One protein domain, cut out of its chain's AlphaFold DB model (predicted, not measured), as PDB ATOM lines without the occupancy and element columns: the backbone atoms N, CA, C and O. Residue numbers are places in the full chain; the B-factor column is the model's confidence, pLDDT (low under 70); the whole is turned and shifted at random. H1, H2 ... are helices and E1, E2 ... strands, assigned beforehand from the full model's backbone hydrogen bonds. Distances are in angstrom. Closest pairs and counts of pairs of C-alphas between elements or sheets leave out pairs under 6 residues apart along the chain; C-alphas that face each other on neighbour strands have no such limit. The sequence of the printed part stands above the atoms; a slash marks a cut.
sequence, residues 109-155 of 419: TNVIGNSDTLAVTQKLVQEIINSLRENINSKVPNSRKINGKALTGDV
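AT A GLANCE: This is residues 109 to 155 of the 419 residues of the protein "Putative tail fiber protein from prophage cp-933h" of Photorhabdus asymbiotica subsp. asymbiotica (strain ATCC 43949 / 3105-77) (UniProt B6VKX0). A single helix, H1, makes the shaft of a rod, with a small loop of chain at each end: residues 109 to 117 with the short strand E1 at one end, residues 140 to 155 at the other. Residues 129 to 139 of H1 stand free. The printed part has 47 residues, with E1 and then H1 along the chain; the class is mostly helix, with under half of the residues in named elements. The whole is extended, with a radius of gyration of the C-alphas of 16.8 A and spans of 51 by 16 by 14 A.

IN THESE COORDINATES: E1 is residues 118 to 120, its first C-alpha at (203.377, 244.954, 364.696). H1 is residues 122 to 139, 26.3 A long, from C-alpha 122 at (214.838, 242.283, 370.155) to C-alpha 139 at (232.753, 254.657, 355.476).

HOW THE PARTS SIT: E1 and H1 meet only through their tight link of 1 residue. E1 pairs with no named strand. In H1 every O i to N i+4 pair is within hydrogen-bond range. Beyond H1, residues 145 to 146 pair with residues 149 to 150, antiparallel.

THE WHOLE: The C-alphas farthest apart, of Thr 117 and Asn 147, are 51.2 A apart. The printed part has no cut, and no printed residue is under 70 in pLDDT.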
ATOM      1  N   THR A 109     207.110 240.921 365.222       93.69
ATOM      2  CA  THR A 109     207.680 240.715 363.875       93.69
ATOM      3  C   THR A 109     209.213 240.691 363.842       93.69
ATOM      4  O   THR A 109     209.886 241.444 364.549       93.69
ATOM      5  N   ASN A 110     209.754 239.833 362.967       93.81
ATOM      6  CA  ASN A 110     211.178 239.737 362.608       93.81
ATOM      7  C   ASN A 110     211.469 240.277 361.197       93.81
ATOM      8  O   ASN A 110     212.532 240.013 360.646       93.81
ATOM      9  N   VAL A 111     210.525 240.996 360.590       92.19
ATOM     10  CA  VAL A 111     210.667 241.551 359.240       92.19
ATOM     11  C   VAL A 111     210.677 243.074 359.309       92.19
ATOM     12  O   VAL A 111     209.847 243.671 359.994       92.19
ATOM     13  N   ILE A 112     211.611 243.698 358.589       89.44
ATOM     14  CA  ILE A 112     211.643 245.152 358.402       89.44
ATOM     15  C   ILE A 112     210.502 245.541 357.463       89.44
ATOM     16  O   ILE A 112     210.375 244.989 356.371       89.44
ATOM     17  N   GLY A 113     209.686 246.503 357.874       88.56
ATOM     18  CA  GLY A 113     208.561 246.987 357.085       88.56
ATOM     19  C   GLY A 113     207.991 248.280 357.654       88.56
ATOM     20  O   GLY A 113     208.611 248.930 358.491       88.56
ATOM     21  N   ASN A 114     206.797 248.636 357.199       89.12
ATOM     22  CA  ASN A 114     206.072 249.860 357.543       89.12
ATOM     23  C   ASN A 114     204.760 249.563 358.293       89.12
ATOM     24  O   ASN A 114     203.765 250.250 358.085       89.12
ATOM     25  N   SER A 115     204.729 248.495 359.097       87.12
ATOM     26  CA  SER A 115     203.527 248.126 359.852       87.12
ATOM     27  C   SER A 115     203.368 248.988 361.100       87.12
ATOM     28  O   SER A 115     204.288 249.071 361.912       87.12
ATOM     29  N   ASP A 116     202.167 249.532 361.287       80.62
ATOM     30  CA  ASP A 116     201.769 250.268 362.491       80.62
ATOM     31  C   ASP A 116     201.125 249.366 363.564       80.62
ATOM     32  O   ASP A 116     200.799 249.832 364.655       80.62
ATOM     33  N   THR A 117     200.923 248.073 363.274       80.75
ATOM     34  CA  THR A 117     200.235 247.114 364.166       80.75
ATOM     35  C   THR A 117     201.149 246.028 364.734       80.75
ATOM     36  O   THR A 117     200.728 245.251 365.592       80.75
ATOM     37  N   LEU A 118     202.400 245.955 364.268       89.25
ATOM     38  CA  LEU A 118     203.377 244.954 364.696       89.25
ATOM     39  C   LEU A 118     204.479 245.589 365.547       89.25
ATOM     40  O   LEU A 118     205.013 246.642 365.209       89.25
ATOM     41  N   ALA A 119     204.878 244.902 366.615       89.25
ATOM     42  CA  ALA A 119     206.042 245.267 367.411       89.25
ATOM     43  C   ALA A 119     207.285 244.504 366.942       89.25
ATOM     44  O   ALA A 119     207.274 243.290 366.744       89.25
ATOM     45  N   VAL A 120     208.391 245.222 366.795       93.56
ATOM     46  CA  VAL A 120     209.693 244.648 366.447       93.56
ATOM     47  C   VAL A 120     210.229 243.755 367.579       93.56
ATOM     48  O   VAL A 120     210.104 244.090 368.757       93.56
ATOM     49  N   THR A 121     210.855 242.620 367.247       94.38
ATOM     50  CA  THR A 121     211.558 241.802 368.252       94.38
ATOM     51  C   THR A 121     212.948 242.343 368.583       94.38
ATOM     52  O   THR A 121     213.619 242.966 367.761       94.38
ATOM     53  N   GLN A 122     213.456 241.991 369.767       95.06
ATOM     54  CA  GLN A 122     214.838 242.283 370.155       95.06
ATOM     55  C   GLN A 122     215.868 241.740 369.147       95.06
ATOM     56  O   GLN A 122     216.877 242.395 368.889       95.06
ATOM     57  N   LYS A 123     215.612 240.564 368.556       94.69
ATOM     58  CA  LYS A 123     216.510 239.956 367.565       94.69
ATOM     59  C   LYS A 123     216.633 240.834 366.318       94.69
ATOM     60  O   LYS A 123     217.749 241.128 365.904       94.69
ATOM     61  N   LEU A 124     215.505 241.291 365.770       95.62
ATOM     62  CA  LEU A 124     215.512 242.158 364.593       95.62
ATOM     63  C   LEU A 124     216.181 243.510 364.894       95.62
ATOM     64  O   LEU A 124     216.974 243.991 364.087       95.62
ATOM     65  N   VAL A 125     215.944 244.094 366.076       96.06
ATOM     66  CA  VAL A 125     216.658 245.313 366.505       96.06
ATOM     67  C   VAL A 125     218.174 245.091 366.513       96.06
ATOM     68  O   VAL A 125     218.920 245.939 366.023       96.06
ATOM     69  N   GLN A 126     218.648 243.951 367.025       96.00
ATOM     70  CA  GLN A 126     220.079 243.650 367.071       96.00
ATOM     71  C   GLN A 126     220.693 243.498 365.670       96.00
ATOM     72  O   GLN A 126     221.797 243.990 365.436       96.00
ATOM     73  N   GLU A 127     219.986 242.857 364.737       95.06
ATOM     74  CA  GLU A 127     220.420 242.720 363.338       95.06
ATOM     75  C   GLU A 127     220.518 244.087 362.642       95.06
ATOM     76  O   GLU A 127     221.540 244.386 362.019       95.06
ATOM     77  N   ILE A 128     219.516 244.957 362.828       94.38
ATOM     78  CA  ILE A 128     219.529 246.336 362.313       94.38
ATOM     79  C   ILE A 128     220.722 247.117 362.887       94.38
ATOM     80  O   ILE A 128     221.463 247.754 362.138       94.38
ATOM     81  N   ILE A 129     220.954 247.043 364.204       95.31
ATOM     82  CA  ILE A 129     222.085 247.715 364.867       95.31
ATOM     83  C   ILE A 129     223.426 247.225 364.310       95.31
ATOM     84  O   ILE A 129     224.318 248.039 364.060       95.31
ATOM     85  N   ASN A 130     223.586 245.916 364.119       93.69
ATOM     86  CA  ASN A 130     224.823 245.346 363.589       93.69
ATOM     87  C   ASN A 130     225.078 245.815 362.150       93.69
ATOM     88  O   ASN A 130     226.172 246.300 361.862       93.69
ATOM     89  N   SER A 131     224.058 245.778 361.287       93.44
ATOM     90  CA  SER A 131     224.157 246.268 359.906       93.44
ATOM     91  C   SER A 131     224.523 247.758 359.841       93.44
ATOM     92  O   SER A 131     225.409 248.152 359.078       93.44
ATOM     93  N   LEU A 132     223.916 248.594 360.693       92.56
ATOM     94  CA  LEU A 132     224.257 250.018 360.792       92.56
ATOM     95  C   LEU A 132     225.710 250.232 361.240       92.56
ATOM     96  O   LEU A 132     226.415 251.058 360.658       92.56
ATOM     97  N   ARG A 133     226.185 249.476 362.240       90.69
ATOM     98  CA  ARG A 133     227.582 249.544 362.706       90.69
ATOM     99  C   ARG A 133     228.570 249.157 361.607       90.69
ATOM    100  O   ARG A 133     229.569 249.850 361.434       90.69
ATOM    101  N   GLU A 134     228.300 248.092 360.858       89.75
ATOM    102  CA  GLU A 134     229.139 247.670 359.730       89.75
ATOM    103  C   GLU A 134     229.198 248.740 358.633       89.75
ATOM    104  O   GLU A 134     230.285 249.084 358.159       89.75
ATOM    105  N   ASN A 135     228.051 249.332 358.280       89.81
ATOM    106  CA  ASN A 135     227.994 250.400 357.286       89.81
ATOM    107  C   ASN A 135     228.828 251.621 357.714       89.81
ATOM    108  O   ASN A 135     229.688 252.065 356.950       89.81
ATOM    109  N   ILE A 136     228.641 252.108 358.948       87.69
ATOM    110  CA  ILE A 136     229.383 253.254 359.501       87.69
ATOM    111  C   ILE A 136     230.891 252.975 359.507       87.69
ATOM    112  O   ILE A 136     231.672 253.777 358.983       87.69
ATOM    113  N   ASN A 137     231.299 251.810 360.021       84.44
ATOM    114  CA  ASN A 137     232.707 251.423 360.110       84.44
ATOM    115  C   ASN A 137     233.383 251.319 358.734       84.44
ATOM    116  O   ASN A 137     234.576 251.596 358.626       84.44
ATOM    117  N   SER A 138     232.645 250.963 357.676       86.31
ATOM    118  CA  SER A 138     233.186 250.905 356.309       86.31
ATOM    119  C   SER A 138     233.461 252.290 355.702       86.31
ATOM    120  O   SER A 138     234.389 252.452 354.907       86.31
ATOM    121  N   LYS A 139     232.669 253.309 356.064       84.94
ATOM    122  CA  LYS A 139     232.753 254.657 355.476       84.94
ATOM    123  C   LYS A 139     233.746 255.547 356.210       84.94
ATOM    124  O   LYS A 139     234.578 256.186 355.563       84.94
ATOM    125  N   VAL A 140     233.698 255.550 357.541       78.81
ATOM    126  CA  VAL A 140     234.604 256.334 358.392       78.81
ATOM    127  C   VAL A 140     235.189 255.428 359.481       78.81
ATOM    128  O   VAL A 140     234.759 255.480 360.629       78.81
ATOM    129  N   PRO A 141     236.165 254.569 359.136       79.31
ATOM    130  CA  PRO A 141     236.888 253.791 360.130       79.31
ATOM    131  C   PRO A 141     237.558 254.698 361.166       79.31
ATOM    132  O   PRO A 141     238.205 255.681 360.801       79.31
ATOM    133  N   ASN A 142     237.533 254.291 362.436       77.94
ATOM    134  CA  ASN A 142     238.253 254.972 363.526       77.94
ATOM    135  C   ASN A 142     239.784 254.991 363.329       77.94
ATOM    136  O   ASN A 142     240.497 255.695 364.038       77.94
ATOM    137  N   SER A 143     240.301 254.216 362.370       83.19
ATOM    138  CA  SER A 143     241.708 254.204 361.969       83.19
ATOM    139  C   SER A 143     242.069 255.259 360.918       83.19
ATOM    140  O   SER A 143     243.259 255.429 360.635       83.19
ATOM    141  N   ARG A 144     241.096 255.970 360.322       85.88
ATOM    142  CA  ARG A 144     241.393 257.047 359.367       85.88
ATOM    143  C   ARG A 144     242.115 258.195 360.066       85.88
ATOM    144  O   ARG A 144     241.787 258.577 361.188       85.88
ATOM    145  N   LYS A 145     243.095 258.755 359.361       86.38
ATOM    146  CA  LYS A 145     243.923 259.865 359.828       86.38
ATOM    147  C   LYS A 145     243.991 260.956 358.764       86.38
ATOM    148  O   LYS A 145     243.999 260.640 357.576       86.38
ATOM    149  N   ILE A 146     244.107 262.211 359.190       83.62
ATOM    150  CA  ILE A 146     244.492 263.342 358.331       83.62
ATOM    151  C   ILE A 146     245.929 263.694 358.696       83.62
ATOM    152  O   ILE A 146     246.189 264.084 359.831       83.62
ATOM    153  N   ASN A 147     246.863 263.488 357.766       79.00
ATOM    154  CA  ASN A 147     248.296 263.690 357.997       79.00
ATOM    155  C   ASN A 147     248.798 263.088 359.336       79.00
ATOM    156  O   ASN A 147     249.425 263.749 360.158       79.00
ATOM    157  N   GLY A 148     248.421 261.836 359.623       81.69
ATOM    158  CA  GLY A 148     248.814 261.139 360.856       81.69
ATOM    159  C   GLY A 148     247.983 261.454 362.113       81.69
ATOM    160  O   GLY A 148     248.061 260.684 363.075       81.69
ATOM    161  N   LYS A 149     247.141 262.498 362.108       82.81
ATOM    162  CA  LYS A 149     246.258 262.873 363.231       82.81
ATOM    163  C   LYS A 149     244.963 262.055 363.214       82.81
ATOM    164  O   LYS A 149     244.343 261.903 362.162       82.81
ATOM    165  N   ALA A 150     244.558 261.523 364.367       86.44
ATOM    166  CA  ALA A 150     243.302 260.782 364.517       86.44
ATOM    167  C   ALA A 150     242.080 261.718 364.470       86.44
ATOM    168  O   ALA A 150     242.152 262.861 364.916       86.44
ATOM    169  N   LEU A 151     240.948 261.221 363.964       85.88
ATOM    170  CA  LEU A 151     239.686 261.964 363.841       85.88
ATOM    171  C   LEU A 151     238.863 261.931 365.141       85.88
ATOM    172  O   LEU A 151     237.739 261.438 365.163       85.88
ATOM    173  N   THR A 152     239.435 262.409 366.247       86.25
ATOM    174  CA  THR A 152     238.773 262.417 367.569       86.25
ATOM    175  C   THR A 152     238.122 263.759 367.925       86.25
ATOM    176  O   THR A 152     237.523 263.876 368.991       86.25
ATOM    177  N   GLY A 153     238.245 264.768 367.061       86.06
ATOM    178  CA  GLY A 153     237.717 266.124 367.228       86.06
ATOM    179  C   GLY A 153     238.087 267.007 366.032       86.06
ATOM    180  O   GLY A 153     238.526 266.492 365.001       86.06
ATOM    181  N   ASP A 154     237.934 268.325 366.177       88.44
ATOM    182  CA  ASP A 154     238.314 269.288 365.137       88.44
ATOM    183  C   ASP A 154     239.821 269.225 364.840       88.44
ATOM    184  O   ASP A 154     240.657 269.185 365.746       88.44
ATOM    185  N   VAL A 155     240.177 269.232 363.551       86.38
ATOM    186  CA  VAL A 155     241.570 269.191 363.088       86.38
ATOM    187  C   VAL A 155     241.921 270.511 362.414       86.38
ATOM    188  O   VAL A 155     241.565 270.747 361.262       86.38
TER     189      VAL A 155